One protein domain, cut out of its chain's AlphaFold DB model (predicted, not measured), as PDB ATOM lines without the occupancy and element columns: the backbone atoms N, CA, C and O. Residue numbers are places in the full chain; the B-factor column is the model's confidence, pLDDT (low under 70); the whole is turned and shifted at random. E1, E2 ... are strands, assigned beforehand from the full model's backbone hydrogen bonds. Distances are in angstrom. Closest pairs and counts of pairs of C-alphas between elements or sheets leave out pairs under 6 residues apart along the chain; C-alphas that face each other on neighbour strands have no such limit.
ATOM      1  N   SER A 219     224.058 195.950 217.819       96.00
ATOM      2  CA  SER A 219     225.405 195.417 217.582       96.00
ATOM      3  C   SER A 219     226.474 196.049 218.479       96.00
ATOM      4  O   SER A 219     227.549 195.478 218.630       96.00
ATOM      5  N   ALA A 220     226.189 197.212 219.073       95.31
ATOM      6  CA  ALA A 220     227.025 197.871 220.067       95.31
ATOM      7  C   ALA A 220     226.165 198.702 221.032       95.31
ATOM      8  O   ALA A 220     225.160 199.287 220.629       95.31
ATOM      9  N   THR A 221     226.566 198.785 222.301       96.06
ATOM     10  CA  THR A 221     225.941 199.674 223.304       96.06
ATOM     11  C   THR A 221     226.606 201.048 223.365       96.06
ATOM     12  O   THR A 221     225.993 202.006 223.835       96.06
ATOM     13  N   THR A 222     227.835 201.142 222.858       96.19
ATOM     14  CA  THR A 222     228.617 202.370 222.723       96.19
ATOM     15  C   THR A 222     229.240 202.406 221.333       96.19
ATOM     16  O   THR A 222     229.738 201.386 220.865       96.19
ATOM     17  N   LEU A 223     229.220 203.568 220.687       96.88
ATOM     18  CA  LEU A 223     229.780 203.782 219.360       96.88
ATOM     19  C   LEU A 223     230.598 205.073 219.340       96.88
ATOM     20  O   LEU A 223     230.060 206.147 219.601       96.88
ATOM     21  N   ALA A 224     231.881 204.978 219.007       97.50
ATOM     22  CA  ALA A 224     232.729 206.137 218.759       97.50
ATOM     23  C   ALA A 224     232.871 206.386 217.251       97.50
ATOM     24  O   ALA A 224     233.135 205.459 216.486       97.50
ATOM     25  N   LEU A 225     232.708 207.637 216.831       96.94
ATOM     26  CA  LEU A 225     232.856 208.126 215.462       96.94
ATOM     27  C   LEU A 225     233.933 209.212 215.435       96.94
ATOM     28  O   LEU A 225     234.046 209.969 216.395       96.94
ATOM     29  N   ALA A 226     234.675 209.346 214.338       95.50
ATOM     30  CA  ALA A 226     235.541 210.504 214.133       95.50
ATOM     31  C   ALA A 226     234.716 211.720 213.680       95.50
ATOM     32  O   ALA A 226     233.728 211.568 212.962       95.50
ATOM     33  N   THR A 227     235.122 212.934 214.048       94.19
ATOM     34  CA  THR A 227     234.624 214.156 213.397       94.19
ATOM     35  C   THR A 227     234.920 214.133 211.896       94.19
ATOM     36  O   THR A 227     235.979 213.672 211.478       94.19
ATOM     37  N   ASN A 228     234.021 214.687 211.083       92.12
ATOM     38  CA  ASN A 228     234.245 214.877 209.653       92.12
ATOM     39  C   ASN A 228     235.009 216.183 209.399       92.12
ATOM     40  O   ASN A 228     234.416 217.263 209.355       92.12
ATOM     41  N   CYS A 229     236.321 216.075 209.213       86.19
ATOM     42  CA  CYS A 229     237.197 217.206 208.936       86.19
ATOM     43  C   CYS A 229     237.618 217.250 207.463       86.19
ATOM     44  O   CYS A 229     238.778 217.522 207.185       86.19
ATOM     45  N   GLN A 230     236.723 216.947 206.515       81.44
ATOM     46  CA  GLN A 230     237.041 217.000 205.082       81.44
ATOM     47  C   GLN A 230     236.382 218.207 204.383       81.44
ATOM     48  O   GLN A 230     235.166 218.383 204.502       81.44
ATOM     49  N   PRO A 231     237.150 219.054 203.655       74.50
ATOM     50  CA  PRO A 231     238.624 219.109 203.633       74.50
ATOM     51  C   PRO A 231     239.198 219.467 205.016       74.50
ATOM     52  O   PRO A 231     238.466 219.987 205.850       74.50
ATOM     53  N   ALA A 232     240.498 219.233 205.252       65.56
ATOM     54  CA  ALA A 232     241.179 219.395 206.555       65.56
ATOM     55  C   ALA A 232     240.911 220.726 207.298       65.56
ATOM     56  O   ALA A 232     241.047 220.797 208.516       65.56
ATOM     57  N   SER A 233     240.507 221.778 206.579       63.12
ATOM     58  CA  SER A 233     240.117 223.088 207.114       63.12
ATOM     59  C   SER A 233     238.701 223.156 207.711       63.12
ATOM     60  O   SER A 233     238.343 224.175 208.299       63.12
ATOM     61  N   SER A 234     237.890 222.104 207.581       73.94
ATOM     62  CA  SER A 234     236.526 222.025 208.129       73.94
ATOM     63  C   SER A 234     236.493 221.945 209.661       73.94
ATOM     64  O   SER A 234     235.440 222.159 210.262       73.94
ATOM     65  N   CYS A 235     237.632 221.653 210.294       73.69
ATOM     66  CA  CYS A 235     237.804 221.607 211.742       73.69
ATOM     67  C   CYS A 235     238.762 222.713 212.200       73.69
ATOM     68  O   CYS A 235     239.778 222.984 211.568       73.69
ATOM     69  N   THR A 236     238.439 223.368 213.315       58.62
ATOM     70  CA  THR A 236     239.071 224.631 213.737       58.62
ATOM     71  C   THR A 236     240.455 224.485 214.380       58.62
ATOM     72  O   THR A 236     241.094 225.503 214.620       58.62
ATOM     73  N   ALA A 237     240.918 223.264 214.687       54.50
ATOM     74  CA  ALA A 237     242.124 223.052 215.502       54.50
ATOM     75  C   ALA A 237     243.127 222.010 214.972       54.50
ATOM     76  O   ALA A 237     244.283 222.039 215.383       54.50
ATOM     77  N   THR A 238     242.738 221.117 214.057       56.88
ATOM     78  CA  THR A 238     243.592 219.984 213.656       56.88
ATOM     79  C   THR A 238     243.359 219.574 212.211       56.88
ATOM     80  O   THR A 238     242.228 219.307 211.813       56.88
ATOM     81  N   GLN A 239     244.451 219.507 211.447       59.78
ATOM     82  CA  GLN A 239     244.457 219.361 209.986       59.78
ATOM     83  C   GLN A 239     244.742 217.925 209.505       59.78
ATOM     84  O   GLN A 239     244.990 217.716 208.318       59.78
ATOM     85  N   ASN A 240     244.758 216.921 210.391       78.44
ATOM     86  CA  ASN A 240     245.104 215.564 209.966       78.44
ATOM     87  C   ASN A 240     243.943 214.892 209.210       78.44
ATOM     88  O   ASN A 240     242.815 214.821 209.702       78.44
ATOM     89  N   ALA A 241     244.249 214.351 208.029       83.19
ATOM     90  CA  ALA A 241     243.284 213.732 207.125       83.19
ATOM     91  C   ALA A 241     242.614 212.459 207.677       83.19
ATOM     92  O   ALA A 241     241.598 212.041 207.129       83.19
ATOM     93  N   ALA A 242     243.139 211.864 208.755       89.50
ATOM     94  CA  ALA A 242     242.577 210.660 209.373       89.50
ATOM     95  C   ALA A 242     241.180 210.867 209.990       89.50
ATOM     96  O   ALA A 242     240.436 209.904 210.167       89.50
ATOM     97  N   LEU A 243     240.786 212.114 210.277       91.75
ATOM     98  CA  LEU A 243     239.427 212.462 210.702       91.75
ATOM     99  C   LEU A 243     238.495 212.547 209.480       91.75
ATOM    100  O   LEU A 243     238.087 213.628 209.044       91.75
ATOM    101  N   THR A 244     238.210 211.387 208.885       91.75
ATOM    102  CA  THR A 244     237.403 211.278 207.661       91.75
ATOM    103  C   THR A 244     235.906 211.429 207.909       91.75
ATOM    104  O   THR A 244     235.184 211.872 207.019       91.75
ATOM    105  N   GLY A 245     235.435 211.095 209.113       93.06
ATOM    106  CA  GLY A 245     234.020 211.138 209.463       93.06
ATOM    107  C   GLY A 245     233.192 210.080 208.737       93.06
ATOM    108  O   GLY A 245     232.063 210.355 208.322       93.06
ATOM    109  N   ASN A 246     233.748 208.881 208.559       94.25
ATOM    110  CA  ASN A 246     233.064 207.778 207.900       94.25
ATOM    111  C   ASN A 246     231.780 207.412 208.676       94.25
ATOM    112  O   ASN A 246     231.817 207.247 209.902       94.25
ATOM    113  N   PRO A 247     230.623 207.262 208.001       95.44
ATOM    114  CA  PRO A 247     229.386 206.871 208.658       95.44
ATOM    115  C   PRO A 247     229.471 205.480 209.294       95.44
ATOM    116  O   PRO A 247     229.937 204.523 208.669       95.44
ATOM    117  N   ARG A 248     228.941 205.349 210.513       95.56
ATOM    118  CA  ARG A 248     228.951 204.097 211.280       95.56
ATOM    119  C   ARG A 248     227.552 203.519 211.439       95.56
ATOM    120  O   ARG A 248     226.588 204.242 211.684       95.56
ATOM    121  N   GLN A 249     227.451 202.204 211.283       95.19
ATOM    122  CA  GLN A 249     226.203 201.455 211.292       95.19
ATOM    123  C   GLN A 249     225.989 200.738 212.625       95.19
ATOM    124  O   GLN A 249     226.878 200.063 213.147       95.19
ATOM    125  N   ILE A 250     224.768 200.846 213.139       95.50
ATOM    126  CA  ILE A 250     224.253 200.060 214.254       95.50
ATOM    127  C   ILE A 250     223.240 199.077 213.674       95.50
ATOM    128  O   ILE A 250     222.211 199.487 213.131       95.50
ATOM    129  N   THR A 251     223.507 197.784 213.820       96.19
ATOM    130  CA  THR A 251     222.549 196.737 213.460       96.19
ATOM    131  C   THR A 251     221.684 196.431 214.673       96.19
ATOM    132  O   THR A 251     222.206 196.102 215.735       96.19
ATOM    133  N   ILE A 252     220.366 196.531 214.531       96.94
ATOM    134  CA  ILE A 252     219.407 196.109 215.553       96.94
ATOM    135  C   ILE A 252     218.832 194.767 215.131       96.94
ATOM    136  O   ILE A 252     218.171 194.677 214.096       96.94
ATOM    137  N   THR A 253     219.040 193.739 215.946       97.62
ATOM    138  CA  THR A 253     218.506 192.396 215.708       97.62
ATOM    139  C   THR A 253     217.385 192.099 216.690       97.62
ATOM    140  O   THR A 253     217.528 192.336 217.890       97.62
ATOM    141  N   ASN A 254     216.269 191.564 216.190       97.12
ATOM    142  CA  ASN A 254     215.235 190.982 217.034       97.12
ATOM    143  C   ASN A 254     215.504 189.483 217.213       97.12
ATOM    144  O   ASN A 254     215.167 188.683 216.346       97.12
ATOM    145  N   TRP A 255     216.091 189.098 218.343       96.94
ATOM    146  CA  TRP A 255     216.383 187.697 218.677       96.94
ATOM    147  C   TRP A 255     215.160 186.910 219.160       96.94
ATOM    148  O   TRP A 255     215.220 185.693 219.321       96.94
ATOM    149  N   GLY A 256     214.046 187.600 219.398       96.00
ATOM    150  CA  GLY A 256     212.783 186.984 219.769       96.00
ATOM    151  C   GLY A 256     212.050 186.367 218.575       96.00
ATOM    152  O   GLY A 256     212.357 186.647 217.419       96.00
ATOM    153  N   SER A 257     211.038 185.542 218.849       95.62
ATOM    154  CA  SER A 257     210.145 184.990 217.818       95.62
ATOM    155  C   SER A 257     208.938 185.888 217.519       95.62
ATOM    156  O   SER A 257     208.291 185.727 216.489       95.62
ATOM    157  N   GLY A 258     208.618 186.843 218.398       95.94
ATOM    158  CA  GLY A 258     207.556 187.821 218.162       95.94
ATOM    159  C   GLY A 258     208.051 189.009 217.341       95.94
ATOM    160  O   GLY A 258     209.172 189.476 217.535       95.94
ATOM    161  N   SER A 259     207.212 189.544 216.453       96.12
ATOM    162  CA  SER A 259     207.529 190.777 215.720       96.12
ATOM    163  C   SER A 259     207.447 192.016 216.621       96.12
ATOM    164  O   SER A 259     206.432 192.238 217.284       96.12
ATOM    165  N   ALA A 260     208.473 192.868 216.593       96.12
ATOM    166  CA  ALA A 260     208.435 194.202 217.188       96.12
ATOM    167  C   ALA A 260     207.683 195.157 216.252       96.12
ATOM    168  O   ALA A 260     208.030 195.252 215.079       96.12
ATOM    169  N   THR A 261     206.668 195.870 216.740       94.44
ATOM    170  CA  THR A 261     205.848 196.789 215.926       94.44
ATOM    171  C   THR A 261     205.990 198.233 216.389       94.44
ATOM    172  O   THR A 261     206.258 198.495 217.563       94.44
ATOM    173  N   ASN A 262     205.758 199.177 215.474       93.56
ATOM    174  CA  ASN A 262     206.033 200.603 215.668       93.56
ATOM    175  C   ASN A 262     207.474 200.851 216.127       93.56
ATOM    176  O   ASN A 262     207.721 201.661 217.018       93.56
ATOM    177  N   VAL A 263     208.417 200.117 215.527       95.25
ATOM    178  CA  VAL A 263     209.839 200.376 215.711       95.25
ATOM    179  C   VAL A 263     210.110 201.797 215.241       95.25
ATOM    180  O   VAL A 263     209.710 202.181 214.138       95.25
ATOM    181  N   SER A 264     210.746 202.583 216.097       93.81
ATOM    182  CA  SER A 264     211.145 203.947 215.783       93.81
ATOM    183  C   SER A 264     212.487 204.262 216.420       93.81
ATOM    184  O   SER A 264     212.853 203.692 217.451       93.81
ATOM    185  N   VAL A 265     213.216 205.173 215.785       95.75
ATOM    186  CA  VAL A 265     214.539 205.613 216.218       95.75
ATOM    187  C   VAL A 265     214.487 207.111 216.452       95.75
ATOM    188  O   VAL A 265     214.046 207.866 215.586       95.75
ATOM    189  N   THR A 266     214.957 207.535 217.614       95.00
ATOM    190  CA  THR A 266     215.160 208.940 217.960       95.00
ATOM    191  C   THR A 266     216.584 209.135 218.458       95.00
ATOM    192  O   THR A 266     217.260 208.181 218.845       95.00
ATOM    193  N   SER A 267     217.071 210.373 218.438       95.00
ATOM    194  CA  SER A 267     218.364 210.708 219.028       95.00
ATOM    195  C   SER A 267     218.287 211.987 219.846       95.00
ATOM    196  O   SER A 267     217.442 212.844 219.593       95.00
ATOM    197  N   THR A 268     219.150 212.096 220.854       96.44
ATOM    198  CA  THR A 268     219.298 213.294 221.691       96.44
ATOM    199  C   THR A 268     220.769 213.514 222.023       96.44
ATOM    200  O   THR A 268     221.522 212.550 222.140       96.44
ATOM    201  N   GLY A 269     221.200 214.771 222.154       94.81
ATOM    202  CA  GLY A 269     222.581 215.103 222.531       94.81
ATOM    203  C   GLY A 269     223.648 214.786 221.475       94.81
ATOM    204  O   GLY A 269     224.830 214.821 221.797       94.81
ATOM    205  N   LEU A 270     223.267 214.467 220.231       96.31
ATOM    206  CA  LEU A 270     224.239 214.338 219.142       96.31
ATOM    207  C   LEU A 270     224.791 215.725 218.750       96.31
ATOM    208  O   LEU A 270     224.019 216.688 218.722       96.31
ATOM    209  N   PRO A 271     226.090 215.843 218.418       95.12
ATOM    210  CA  PRO A 271     226.701 217.126 218.069       95.12
ATOM    211  C   PRO A 271     226.167 217.711 216.765       95.12
ATOM    212  O   PRO A 271     225.688 216.986 215.889       95.12
ATOM    213  N   SER A 272     226.307 219.030 216.605       92.06
ATOM    214  CA  SER A 272     225.869 219.736 215.396       92.06
ATOM    215  C   SER A 272     226.460 219.117 214.123       92.06
ATOM    216  O   SER A 272     227.636 218.759 214.068       92.06
ATOM    217  N   GLY A 273     225.625 218.966 213.093       91.50
ATOM    218  CA  GLY A 273     225.994 218.329 211.825       91.50
ATOM    219  C   GLY A 273     226.005 216.796 211.848       91.50
ATOM    220  O   GLY A 273     226.076 216.189 210.784       91.50
ATOM    221  N   THR A 274     225.877 216.159 213.016       95.50
ATOM    222  CA  THR A 274     225.725 214.701 213.105       95.50
ATOM    223  C   THR A 274     224.290 214.304 212.782       95.50
ATOM    224  O   THR A 274     223.343 214.831 213.366       95.50
ATOM    225  N   THR A 275     224.110 213.369 211.851       94.88
ATOM    226  CA  THR A 275     222.788 212.972 211.348       94.88
ATOM    227  C   THR A 275     222.574 211.466 211.388       94.88
ATOM    228  O   THR A 275     223.519 210.678 211.396       94.88
ATOM    229  N   ILE A 276     221.300 211.066 211.391       93.38
ATOM    230  CA  ILE A 276     220.870 209.693 211.123       93.38
ATOM    231  C   ILE A 276     220.265 209.694 209.718       93.38
ATOM    232  O   ILE A 276     219.195 210.265 209.512       93.38
ATOM    233  N   SER A 277     220.974 209.117 208.746       80.81
ATOM    234  CA  SER A 277     220.690 209.298 207.309       80.81
ATOM    235  C   SER A 277     220.089 208.064 206.624       80.81
ATOM    236  O   SER A 277     219.353 208.202 205.650       80.81
ATOM    237  N   SER A 278     220.327 206.862 207.155       68.06
ATOM    238  CA  SER A 278     219.704 205.615 206.693       68.06
ATOM    239  C   SER A 278     219.181 204.842 207.897       68.06
ATOM    240  O   SER A 278     219.959 204.367 208.721       68.06
ATOM    241  N   ASN A 279     217.857 204.771 208.035       79.31
ATOM    242  CA  ASN A 279     217.196 204.072 209.129       79.31
ATOM    243  C   ASN A 279     216.154 203.098 208.572       79.31
ATOM    244  O   ASN A 279     215.026 203.487 208.269       79.31
ATOM    245  N   THR A 280     216.519 201.820 208.470       90.56
ATOM    246  CA  THR A 280     215.561 200.762 208.112       90.56
ATOM    247  C   THR A 280     214.790 200.244 209.326       90.56
ATOM    248  O   THR A 280     213.857 199.458 209.175       90.56
ATOM    249  N   CYS A 281     215.125 200.708 210.534       92.00
ATOM    250  CA  CYS A 281     214.410 200.400 211.767       92.00
ATOM    251  C   CYS A 281     213.153 201.269 211.902       92.00
ATOM    252  O   CYS A 281     213.049 202.130 212.778       92.00
ATOM    253  N   THR A 282     212.184 201.036 211.015       92.75
ATOM    254  CA  THR A 282     210.856 201.656 211.060       92.75
ATOM    255  C   THR A 282     209.760 200.602 210.911       92.75
ATOM    256  O   THR A 282     209.946 199.564 210.277       92.75
ATOM    257  N   GLY A 283     208.592 200.841 211.508       92.69
ATOM    258  CA  GLY A 283     207.437 199.961 211.328       92.69
ATOM    259  C   GLY A 283     207.582 198.631 212.071       92.69
ATOM    260  O   GLY A 283     207.519 198.615 213.298       92.69
ATOM    261  N   THR A 284     207.691 197.511 211.351       94.25
ATOM    262  CA  THR A 284     207.710 196.164 211.956       94.25
ATOM    263  C   THR A 284     209.038 195.453 211.715       94.25
ATOM    264  O   THR A 284     209.438 195.273 210.570       94.25
ATOM    265  N   LEU A 285     209.667 194.974 212.791       95.44
ATOM    266  CA  LEU A 285     210.849 194.116 212.753       95.44
ATOM    267  C   LEU A 285     210.478 192.702 213.215       95.44
ATOM    268  O   LEU A 285     210.251 192.450 214.402       95.44
ATOM    269  N   ASN A 286     210.388 191.776 212.262       94.94
ATOM    270  CA  ASN A 286     210.013 190.390 212.533       94.94
ATOM    271  C   ASN A 286     211.053 189.664 213.397       94.94
ATOM    272  O   ASN A 286     212.219 190.056 213.452       94.94
ATOM    273  N   GLY A 287     210.621 188.597 214.069       94.88
ATOM    274  CA  GLY A 287     211.529 187.731 214.817       94.88
ATOM    275  C   GLY A 287     212.631 187.152 213.925       94.88
ATOM    276  O   GLY A 287     212.377 186.790 212.775       94.88
ATOM    277  N   GLY A 288     213.865 187.135 214.423       94.19
ATOM    278  CA  GLY A 288     215.066 186.733 213.686       94.19
ATOM    279  C   GLY A 288     215.543 187.725 212.615       94.19
ATOM    280  O   GLY A 288     216.555 187.476 211.967       94.19
ATOM    281  N   SER A 289     214.840 188.842 212.403       95.94
ATOM    282  CA  SER A 289     215.227 189.860 211.419       95.94
ATOM    283  C   SER A 289     216.103 190.947 212.039       95.94
ATOM    284  O   SER A 289     216.110 191.149 213.256       95.94
ATOM    285  N   SER A 290     216.817 191.680 211.183       96.94
ATOM    286  CA  SER A 290     217.619 192.837 211.582       96.94
ATOM    287  C   SER A 290     217.300 194.067 210.736       96.94
ATOM    288  O   SER A 290     216.848 193.950 209.598       96.94
ATOM    289  N   CYS A 291     217.554 195.241 211.297       96.00
ATOM    290  CA  CYS A 291     217.526 196.524 210.605       96.00
ATOM    291  C   CYS A 291     218.789 197.323 210.952       96.00
ATOM    292  O   CYS A 291     219.527 196.958 211.866       96.00
ATOM    293  N   ILE A 292     219.063 198.387 210.202       95.31
ATOM    294  CA  ILE A 292     220.309 199.151 210.271       95.31
ATOM    295  C   ILE A 292     219.987 200.629 210.489       95.31
ATOM    296  O   ILE A 292     219.065 201.175 209.876       95.31
ATOM    297  N   ILE A 293     220.777 201.256 211.356       95.25
ATOM    298  CA  ILE A 293     220.795 202.693 211.616       95.25
ATOM    299  C   ILE A 293     222.190 203.207 211.262       95.25
ATOM    300  O   ILE A 293     223.167 202.767 211.859       95.25
ATOM    301  N   THR A 294     222.290 204.152 210.332       95.38
ATOM    302  CA  THR A 294     223.558 204.795 209.959       95.38
ATOM    303  C   THR A 294     223.671 206.167 210.608       95.38
ATOM    304  O   THR A 294     222.835 207.038 210.357       95.38
ATOM    305  N   LEU A 295     224.721 206.366 211.403       96.00
ATOM    306  CA  LEU A 295     225.120 207.658 211.951       96.00
ATOM    307  C   LEU A 295     226.216 208.261 211.074       96.00
ATOM    308  O   LEU A 295     227.242 207.628 210.844       96.00
ATOM    309  N   THR A 296     226.017 209.495 210.628       95.31
ATOM    310  CA  THR A 296     227.003 210.266 209.863       95.31
ATOM    311  C   THR A 296     227.476 211.442 210.719       95.31
ATOM    312  O   THR A 296     226.652 212.311 211.016       95.31
ATOM    313  N   PRO A 297     228.751 211.483 211.146       94.94
ATOM    314  CA  PRO A 297     229.269 212.558 211.988       94.94
ATOM    315  C   PRO A 297     229.446 213.871 211.209       94.94
ATOM    316  O   PRO A 297     229.767 213.876 210.019       94.94
ATOM    317  N   GLY A 298     229.247 214.993 211.907       92.69
ATOM    318  CA  GLY A 298     229.622 216.328 211.433       92.69
ATOM    319  C   GLY A 298     231.060 216.699 211.816       92.69
ATOM    320  O   GLY A 298     231.799 215.886 212.367       92.69
ATOM    321  N   SER A 299     231.454 217.950 211.566       90.88
ATOM    322  CA  SER A 299     232.774 218.480 211.952       90.88
ATOM    323  C   SER A 299     232.884 218.870 213.433       90.88
ATOM    324  O   SER A 299     233.971 219.179 213.914       90.88
ATOM    325  N   VAL A 300     231.771 218.863 214.171       92.00
ATOM    326  CA  VAL A 300     231.726 219.249 215.586       92.00
ATOM    327  C   VAL A 300     231.823 218.003 216.462       92.00
ATOM    328  O   VAL A 300     231.011 217.086 216.341       92.00
ATOM    329  N   ALA A 301     232.811 217.978 217.356       94.44
ATOM    330  CA  ALA A 301     232.967 216.912 218.338       94.44
ATOM    331  C   ALA A 301     231.892 216.981 219.437       94.44
ATOM    332  O   ALA A 301     231.218 217.995 219.625       94.44
ATOM    333  N   SER A 302     231.759 215.893 220.192       96.81
ATOM    334  CA  SER A 302     230.864 215.818 221.352       96.81
ATOM    335  C   SER A 302     231.216 216.870 222.384       96.81
ATOM    336  O   SER A 302     232.392 217.161 222.597       96.81
ATOM    337  N   SER A 303     230.202 217.448 223.020       95.62
ATOM    338  CA  SER A 303     230.429 218.435 224.062       95.62
ATOM    339  C   SER A 303     230.738 217.785 225.405       95.62
ATOM    340  O   SER A 303     230.346 216.651 225.668       95.62
ATOM    341  N   ASP A 304     231.444 218.502 226.266       94.94
ATOM    342  CA  ASP A 304     231.565 218.190 227.682       94.94
ATOM    343  C   ASP A 304     230.316 218.616 228.473       94.94
ATOM    344  O   ASP A 304     229.336 219.134 227.931       94.94
ATOM    345  N   ALA A 305     230.350 218.410 229.792       94.88
ATOM    346  CA  ALA A 305     229.260 218.789 230.692       94.88
ATOM    347  C   ALA A 305     228.983 220.308 230.726       94.88
ATOM    348  O   ALA A 305     227.897 220.722 231.126       94.88
ATOM    349  N   GLY A 306     229.951 221.130 230.306       94.00
ATOM    350  CA  GLY A 306     229.844 222.582 230.177       94.00
ATOM    351  C   GLY A 306     229.389 223.050 228.792       94.00
ATOM    352  O   GLY A 306     229.362 224.254 228.547       94.00
ATOM    353  N   ASN A 307     229.016 222.124 227.902       92.19
ATOM    354  CA  ASN A 307     228.597 222.387 226.528       92.19
ATOM    355  C   ASN A 307     229.702 222.962 225.612       92.19
ATOM    356  O   ASN A 307     229.402 223.635 224.626       92.19
ATOM    357  N   ASN A 308     230.972 222.676 225.909       91.12
ATOM    358  CA  ASN A 308     232.110 222.997 225.041       91.12
ATOM    359  C   ASN A 308     232.551 221.743 224.287       91.12
ATOM    360  O   ASN A 308     232.453 220.649 224.830       91.12
ATOM    361  N   ALA A 309     233.046 221.865 223.054       91.50
ATOM    362  CA  ALA A 309     233.554 220.707 222.313       91.50
ATOM    363  C   ALA A 309     234.708 220.026 223.073       91.50
ATOM    364  O   ALA A 309     235.628 220.708 223.519       91.50
ATOM    365  N   CYS A 310     234.697 218.692 223.156       93.44
ATOM    366  CA  CYS A 310     235.681 217.928 223.933       93.44
ATOM    367  C   CYS A 310     237.131 218.097 223.462       93.44
ATOM    368  O   CYS A 310     238.066 217.807 224.205       93.44
ATOM    369  N   THR A 311     237.332 218.601 222.243       90.56
ATOM    370  CA  THR A 311     238.646 218.870 221.643       90.56
ATOM    371  C   THR A 311     239.467 219.900 222.422       90.56
ATOM    372  O   THR A 311     240.659 220.042 222.177       90.56
ATOM    373  N   SER A 312     238.859 220.609 223.377       86.75
ATOM    374  CA  SER A 312     239.553 221.461 224.344       86.75
ATOM    375  C   SER A 312     240.215 220.687 225.487       86.75
ATOM    376  O   SER A 312     240.664 221.316 226.440       86.75
ATOM    377  N   GLY A 313     240.286 219.353 225.423       89.38
ATOM    378  CA  GLY A 313     240.909 218.544 226.463       89.38
ATOM    379  C   GLY A 313     239.962 218.148 227.585       89.38
ATOM    380  O   GLY A 313     240.391 218.070 228.734       89.38
ATOM    381  N   THR A 314     238.690 217.893 227.283       92.81
ATOM    382  CA  THR A 314     237.665 217.527 228.273       92.81
ATOM    383  C   THR A 314     236.987 216.199 227.937       92.81
ATOM    384  O   THR A 314     237.093 215.678 226.823       92.81
ATOM    385  N   GLN A 315     236.323 215.599 228.930       95.25
ATOM    386  CA  GLN A 315     235.587 214.348 228.744       95.25
ATOM    387  C   GLN A 315     234.263 214.606 228.004       95.25
ATOM    388  O   GLN A 315     233.462 215.416 228.476       95.25
ATOM    389  N   PRO A 316     233.993 213.920 226.877       97.06
ATOM    390  CA  PRO A 316     232.754 214.098 226.144       97.06
ATOM    391  C   PRO A 316     231.570 213.466 226.880       97.06
ATOM    392  O   PRO A 316     231.656 212.365 227.429       97.06
ATOM    393  N   VAL A 317     230.427 214.136 226.809       97.44
ATOM    394  CA  VAL A 317     229.116 213.596 227.159       97.44
ATOM    395  C   VAL A 317     228.566 212.855 225.942       97.44
ATOM    396  O   VAL A 317     228.603 213.357 224.819       97.44
ATOM    397  N   ALA A 318     228.067 211.638 226.157       97.06
ATOM    398  CA  ALA A 318     227.509 210.833 225.078       97.06
ATOM    399  C   ALA A 318     226.202 211.434 224.548       97.06
ATOM    400  O   ALA A 318     225.283 211.719 225.322       97.06
ATOM    401  N   GLY A 319     226.069 211.496 223.226       97.19
ATOM    402  CA  GLY A 319     224.753 211.515 222.602       97.19
ATOM    403  C   GLY A 319     224.091 210.144 222.738       97.19
ATOM    404  O   GLY A 319     224.756 209.127 222.933       97.19
ATOM    405  N   THR A 320     222.769 210.086 222.634       97.31
ATOM    406  CA  THR A 320     222.024 208.827 222.740       97.31
ATOM    407  C   THR A 320     221.170 208.596 221.508       97.31
ATOM    408  O   THR A 320     220.428 209.479 221.076       97.31
ATOM    409  N   VAL A 321     221.248 207.386 220.963       97.06
ATOM    410  CA  VAL A 321     220.313 206.864 219.965       97.06
ATOM    411  C   VAL A 321     219.374 205.909 220.682       97.06
ATOM    412  O   VAL A 321     219.809 204.920 221.271       97.06
ATOM    413  N   THR A 322     218.085 206.223 220.672       96.62
ATOM    414  CA  THR A 322     217.052 205.443 221.347       96.62
ATOM    415  C   THR A 322     216.200 204.731 220.311       96.62
ATOM    416  O   THR A 322     215.632 205.362 219.423       96.62
ATOM    417  N   ILE A 323     216.084 203.415 220.453       96.06
ATOM    418  CA  ILE A 323     215.196 202.588 219.644       96.06
ATOM    419  C   ILE A 323     214.029 202.186 220.532       96.06
ATOM    420  O   ILE A 323     214.231 201.672 221.634       96.06
ATOM    421  N   THR A 324     212.810 202.440 220.067       95.69
ATOM    422  CA  THR A 324     211.585 202.087 220.790       95.69
ATOM    423  C   THR A 324     210.687 201.200 219.945       95.69
ATOM    424  O   THR A 324     210.753 201.240 218.719       95.69
ATOM    425  N   ALA A 325     209.852 200.399 220.602       94.81
ATOM    426  CA  ALA A 325     208.784 199.633 219.972       94.81
ATOM    427  C   ALA A 325     207.557 199.555 220.898       94.81
ATOM    428  O   ALA A 325     207.612 199.883 222.087       94.81
ATOM    429  N   THR A 326     206.430 199.104 220.346       90.62
ATOM    430  CA  THR A 326     205.169 198.919 221.084       90.62
ATOM    431  C   THR A 326     205.368 198.047 222.328       90.62
ATOM    432  O   THR A 326     206.170 197.117 222.331       90.62
ATOM    433  N   GLY A 327     204.612 198.330 223.391       83.25
ATOM    434  CA  GLY A 327     204.699 197.580 224.649       83.25
ATOM    435  C   GLY A 327     205.800 198.069 225.592       83.25
ATOM    436  O   GLY A 327     206.151 197.345 226.518       83.25
ATOM    437  N   GLY A 328     206.327 199.280 225.371       82.62
ATOM    438  CA  GLY A 328     207.301 199.926 226.260       82.62
ATOM    439  C   GLY A 328     208.741 199.448 226.073       82.62
ATOM    440  O   GLY A 328     209.589 199.740 226.911       82.62
ATOM    441  N   LEU A 329     209.029 198.722 224.990       90.69
ATOM    442  CA  LEU A 329     210.384 198.287 224.670       90.69
ATOM    443  C   LEU A 329     211.232 199.497 224.289       90.69
ATOM    444  O   LEU A 329     210.874 200.255 223.386       90.69
ATOM    445  N   SER A 330     212.363 199.662 224.968       93.81
ATOM    446  CA  SER A 330     213.319 200.727 224.695       93.81
ATOM    447  C   SER A 330     214.737 200.224 224.929       93.81
ATOM    448  O   SER A 330     215.037 199.671 225.986       93.81
ATOM    449  N   ILE A 331     215.603 200.428 223.941       95.56
ATOM    450  CA  ILE A 331     217.047 200.205 224.042       95.56
ATOM    451  C   ILE A 331     217.777 201.490 223.657       95.56
ATOM    452  O   ILE A 331     217.248 202.320 222.912       95.56
ATOM    453  N   ARG A 332     218.991 201.663 224.178       96.31
ATOM    454  CA  ARG A 332     219.812 202.854 223.949       96.31
ATOM    455  C   ARG A 332     221.209 202.462 223.502       96.31
ATOM    456  O   ARG A 332     221.756 201.476 223.987       96.31
ATOM    457  N   VAL A 333     221.766 203.273 222.613       97.88
ATOM    458  CA  VAL A 333     223.172 203.232 222.214       97.88
ATOM    459  C   VAL A 333     223.775 204.600 222.488       97.88
ATOM    460  O   VAL A 333     223.235 205.617 222.048       97.88
ATOM    461  N   ASN A 334     224.877 204.624 223.230       97.94
ATOM    462  CA  ASN A 334     225.646 205.835 223.477       97.94
ATOM    463  C   ASN A 334     226.551 206.101 222.272       97.94
ATOM    464  O   ASN A 334     227.258 205.204 221.825       97.94
ATOM    465  N   ALA A 335     226.533 207.319 221.749       97.56
ATOM    466  CA  ALA A 335     227.329 207.723 220.602       97.56
ATOM    467  C   ALA A 335     228.250 208.887 220.979       97.56
ATOM    468  O   ALA A 335     227.798 209.897 221.520       97.56
ATOM    469  N   TYR A 336     229.532 208.746 220.655       97.94
ATOM    470  CA  TYR A 336     230.552 209.770 220.835       97.94
ATOM    471  C   TYR A 336     231.109 210.158 219.469       97.94
ATOM    472  O   TYR A 336     231.681 209.323 218.779       97.94
ATOM    473  N   VAL A 337     230.973 211.420 219.079       97.25
ATOM    474  CA  VAL A 337     231.759 211.998 217.980       97.25
ATOM    475  C   VAL A 337     233.028 212.588 218.583       97.25
ATOM    476  O   VAL A 337     232.946 213.477 219.432       97.25
ATOM    477  N   LEU A 338     234.179 212.059 218.196       96.25
ATOM    478  CA  LEU A 338     235.477 212.313 218.805       96.25
ATOM    479  C   LEU A 338     236.407 212.989 217.798       96.25
ATOM    480  O   LEU A 338     236.443 212.636 216.620       96.25
ATOM    481  N   GLY A 339     237.174 213.954 218.289       93.25
ATOM    482  CA  GLY A 339     238.295 214.562 217.584       93.25
ATOM    483  C   GLY A 339     239.531 214.550 218.478       93.25
ATOM    484  O   GLY A 339     239.473 214.096 219.628       93.25
ATOM    485  N   TYR A 340     240.649 215.061 217.969       92.69
ATOM    486  CA  TYR A 340     241.856 215.177 218.783       92.69
ATOM    487  C   TYR A 340     241.631 216.103 219.980       92.69
ATOM    488  O   TYR A 340     240.868 217.066 219.916       92.69
ATOM    489  N   GLY A 341     242.263 215.768 221.099       91.62
ATOM    490  CA  GLY A 341     242.120 216.478 222.369       91.62
ATOM    491  C   GLY A 341     240.967 215.978 223.228       91.62
ATOM    492  O   GLY A 341     241.026 216.135 224.438       91.62
ATOM    493  N   CYS A 342     239.960 215.300 222.676       94.38
ATOM    494  CA  CYS A 342     238.912 214.706 223.506       94.38
ATOM    495  C   CYS A 342     239.507 213.702 224.504       94.38
ATOM    496  O   CYS A 342     240.326 212.862 224.124       94.38
ATOM    497  N   GLN A 343     239.087 213.777 225.773       95.44
ATOM    498  CA  GLN A 343     239.467 212.776 226.770       95.44
ATOM    499  C   GLN A 343     238.599 211.530 226.593       95.44
ATOM    500  O   GLN A 343     237.408 211.546 226.898       95.44
ATOM    501  N   TYR A 344     239.181 210.435 226.121       96.38
ATOM    502  CA  TYR A 344     238.462 209.187 225.886       96.38
ATOM    503  C   TYR A 344     239.268 208.012 226.426       96.38
ATOM    504  O   TYR A 344     240.474 207.932 226.230       96.38
ATOM    505  N   GLN A 345     238.599 207.123 227.163       95.12
ATOM    506  CA  GLN A 345     239.212 205.951 227.799       95.12
ATOM    507  C   GLN A 345     240.559 206.235 228.503       95.12
ATOM    508  O   GLN A 345     241.549 205.530 228.309       95.12
ATOM    509  N   GLY A 346     240.590 207.281 229.332       93.81
ATOM    510  CA  GLY A 346     241.712 207.559 230.234       93.81
ATOM    511  C   GLY A 346     242.835 208.440 229.676       93.81
ATOM    512  O   GLY A 346     243.804 208.655 230.403       93.81
ATOM    513  N   GLY A 347     242.720 208.976 228.455       95.88
ATOM    514  CA  GLY A 347     243.717 209.894 227.892       95.88
ATOM    515  C   GLY A 347     243.184 210.827 226.800       95.88
ATOM    516  O   GLY A 347     242.022 210.735 226.405       95.88
ATOM    517  N   TYR A 348     244.039 211.728 226.317       95.62
ATOM    518  CA  TYR A 348     243.759 212.667 225.228       95.62
ATOM    519  C   TYR A 348     244.005 212.013 223.869       95.62
ATOM    520  O   TYR A 348     245.108 211.533 223.612       95.62
ATOM    521  N   ILE A 349     243.008 212.011 222.982       96.19
ATOM    522  CA  ILE A 349     243.142 211.420 221.641       96.19
ATOM    523  C   ILE A 349     244.142 212.226 220.809       96.19
ATOM    524  O   ILE A 349     243.917 213.411 220.573       96.19
ATOM    525  N   PHE A 350     245.192 211.576 220.304       94.44
ATOM    526  CA  PHE A 350     246.152 212.182 219.367       94.44
ATOM    527  C   PHE A 350     246.271 211.422 218.044       94.44
ATOM    528  O   PHE A 350     246.821 211.961 217.088       94.44
ATOM    529  N   ALA A 351     245.762 210.190 217.969       95.31
ATOM    530  CA  ALA A 351     245.692 209.433 216.726       95.31
ATOM    531  C   ALA A 351     244.350 208.702 216.611       95.31
ATOM    532  O   ALA A 351     243.821 208.214 217.609       95.31
ATOM    533  N   VAL A 352     243.819 208.610 215.398       95.56
ATOM    534  CA  VAL A 352     242.559 207.960 215.040       95.56
ATOM    535  C   VAL A 352     242.767 207.122 213.780       95.56
ATOM    536  O   VAL A 352     243.424 207.548 212.831       95.56
ATOM    537  N   ASP A 353     242.168 205.941 213.760       94.88
ATOM    538  CA  ASP A 353     241.908 205.164 212.557       94.88
ATOM    539  C   ASP A 353     240.390 205.059 212.367       94.88
ATOM    540  O   ASP A 353     239.683 204.313 213.052       94.88
ATOM    541  N   ASP A 354     239.890 205.849 211.417       94.69
ATOM    542  CA  ASP A 354     238.479 205.875 211.042       94.69
ATOM    543  C   ASP A 354     238.139 204.903 209.901       94.69
ATOM    544  O   ASP A 354     237.016 204.887 209.402       94.69
ATOM    545  N   THR A 355     239.090 204.060 209.496       94.12
ATOM    546  CA  THR A 355     238.894 203.014 208.482       94.12
ATOM    547  C   THR A 355     238.621 201.641 209.097       94.12
ATOM    548  O   THR A 355     238.109 200.743 208.421       94.12
ATOM    549  N   GLN A 356     238.892 201.475 210.394       93.94
ATOM    550  CA  GLN A 356     238.625 200.233 211.107       93.94
ATOM    551  C   GLN A 356     237.141 199.844 211.027       93.94
ATOM    552  O   GLN A 356     236.240 200.619 211.367       93.94
ATOM    553  N   GLY A 357     236.898 198.601 210.598       93.12
ATOM    554  CA  GLY A 357     235.555 198.039 210.446       93.12
ATOM    555  C   GLY A 357     234.787 198.542 209.220       93.12
ATOM    556  O   GLY A 357     233.594 198.246 209.099       93.12
ATOM    557  N   CYS A 358     235.441 199.281 208.319       94.38
ATOM    558  CA  CYS A 358     234.859 199.775 207.076       94.38
ATOM    559  C   CYS A 358     235.083 198.803 205.913       94.38
ATOM    560  O   CYS A 358     236.204 198.392 205.628       94.38
ATOM    561  N   THR A 359     234.013 198.481 205.187       89.50
ATOM    562  CA  THR A 359     234.098 197.821 203.868       89.50
ATOM    563  C   THR A 359     234.055 198.834 202.721       89.50
ATOM    564  O   THR A 359     234.479 198.542 201.605       89.50
ATOM    565  N   SER A 360     233.566 200.043 203.006       85.88
ATOM    566  CA  SER A 360     233.613 201.236 202.162       85.88
ATOM    567  C   SER A 360     233.544 202.486 203.049       85.88
ATOM    568  O   SER A 360     233.171 202.394 204.219       85.88
ATOM    569  N   SER A 361     233.799 203.670 202.487       75.31
ATOM    570  CA  SER A 361     233.653 204.964 203.185       75.31
ATOM    571  C   SER A 361     232.211 205.322 203.582       75.31
ATOM    572  O   SER A 361     231.969 206.388 204.137       75.31
ATOM    573  N   THR A 362     231.230 204.461 203.294       78.50
ATOM    574  CA  THR A 362     229.811 204.638 203.653       78.50
ATOM    575  C   THR A 362     229.249 203.476 204.476       78.50
ATOM    576  O   THR A 362     228.069 203.481 204.834       78.50
ATOM    577  N   SER A 363     230.076 202.471 204.776       85.50
ATOM    578  CA  SER A 363     229.668 201.240 205.445       85.50
ATOM    579  C   SER A 363     230.739 200.789 206.431       85.50
ATOM    580  O   SER A 363     231.565 199.927 206.122       85.50
ATOM    581  N   CYS A 364     230.692 201.363 207.632       94.94
ATOM    582  CA  CYS A 364     231.556 200.993 208.744       94.94
ATOM    583  C   CYS A 364     230.752 200.404 209.900       94.94
ATOM    584  O   CYS A 364     229.659 200.874 210.214       94.94
ATOM    585  N   THR A 365     231.307 199.389 210.554       94.50
ATOM    586  CA  THR A 365     230.738 198.756 211.751       94.50
ATOM    587  C   THR A 365     231.718 198.861 212.916       94.50
ATOM    588  O   THR A 365     232.925 198.950 212.705       94.50
ATOM    589  N   GLY A 366     231.207 198.864 214.149       95.38
ATOM    590  CA  GLY A 366     232.033 199.075 215.344       95.38
ATOM    591  C   GLY A 366     232.512 200.521 215.499       95.38
ATOM    592  O   GLY A 366     232.162 201.386 214.697       95.38
ATOM    593  N   SER A 367     233.280 200.792 216.553       96.88
ATOM    594  CA  SER A 367     233.848 202.112 216.873       96.88
ATOM    595  C   SER A 367     235.119 202.420 216.078       96.88
ATOM    596  O   SER A 367     235.762 201.509 215.555       96.88
ATOM    597  N   ILE A 368     235.475 203.709 215.980       96.75
ATOM    598  CA  ILE A 368     236.845 204.104 215.621       96.75
ATOM    599  C   ILE A 368     237.828 203.493 216.620       96.75
ATOM    600  O   ILE A 368     237.493 203.331 217.792       96.75
ATOM    601  N   VAL A 369     239.051 203.243 216.168       96.88
ATOM    602  CA  VAL A 369     240.179 202.942 217.056       96.88
ATOM    603  C   VAL A 369     241.195 204.072 216.969       96.88
ATOM    604  O   VAL A 369     241.072 204.975 216.140       96.88
TER     605      VAL A 369
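What this domain is: This is residues 219 to 369 of the 609 residues of a protein of Fluoribacter dumoffii (UniProt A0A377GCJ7). Two strongly twisted sheets, the second only just so, make a sandwich that is only partly face to face: E8, E7 and E3 run along one side of it and E2, E6 and E4 along the other. The first sheet is curled like part of a barrel; E9 and the long links 227 to 247 and 297 to 318 gather at one end, while E5 lies toward the other. The printed part has 151 residues with no named helix and eleven named strands, E1 to E11 in chain order; the mixed sheets run E1 E8 E7 E3 E5 and E4 E6 E2 E11 E10. The class is all strand, though under half of the residues, 66, are in named elements. The whole is compact, with a radius of gyration of the C-alphas of 15.9 A and spans of 49 by 34 by 25 A.

Where its parts are: E1, residues 222 to 226, begins at C-alpha 222 (228.617, 202.370, 222.723). E2, residues 248 to 254, is 19.8 A long; E3, 260 to 268, is 22.4 A. E4 is residues 275 to 279 and E5 283 to 285. E6, 290 to 296, is 19.9 A long, and E7, 319 to 325, is 20.1 A. E8, 329 to 338, is the longest at 29.3 A and ends at C-alpha 338 (235.477, 212.313, 218.805). E9, 347 to 353, is 16.1 A long. E10 is residues 358 to 360; E11, 363 to 365, ends at (230.738, 198.756, 211.751).

How they stand to each other: E1, an edge strand, is parallel to E8, with N 223 and O 334 2.8 A apart. E7 and E8 form a hairpin; N 321 and O 333 are 2.9 A apart. E7 is antiparallel to E3, with N 266 and O 322 at 2.9 A. E3 has staggered pairing: residues 260 to 263 pair with E5, antiparallel, with N 262 and O 283 at 2.9 A, and 264 to 268 with E7. In the second sheet E6 is antiparallel to E4, N 294 and O 278 at 2.8 A, and to E2, N 250 and O 293 at 2.8 A. E2 is parallel to E11, with N 249 and O 364 at 2.8 A. E10 and E11 form a hairpin, with N 363 and O 360 at 3.1 A. Between the sheets, the closest C-alphas of E2 and E5 are those of Asn 254 and Leu 285, 6.9 A. E9 pairs with no named strand; residues 343 to 344 pair antiparallel with its residues 347 to 348.

The domain as a whole: The C-alphas farthest apart, of Ala 237 and Ser 257, are 49.8 A apart. The printed part has no cut. The links E1 to E2 and E6 to E7 are long, with 21 and 22 residues. The mean pLDDT of the printed part is 91.7; residues 232 to 233, 236 to 239 and 278 are under 70.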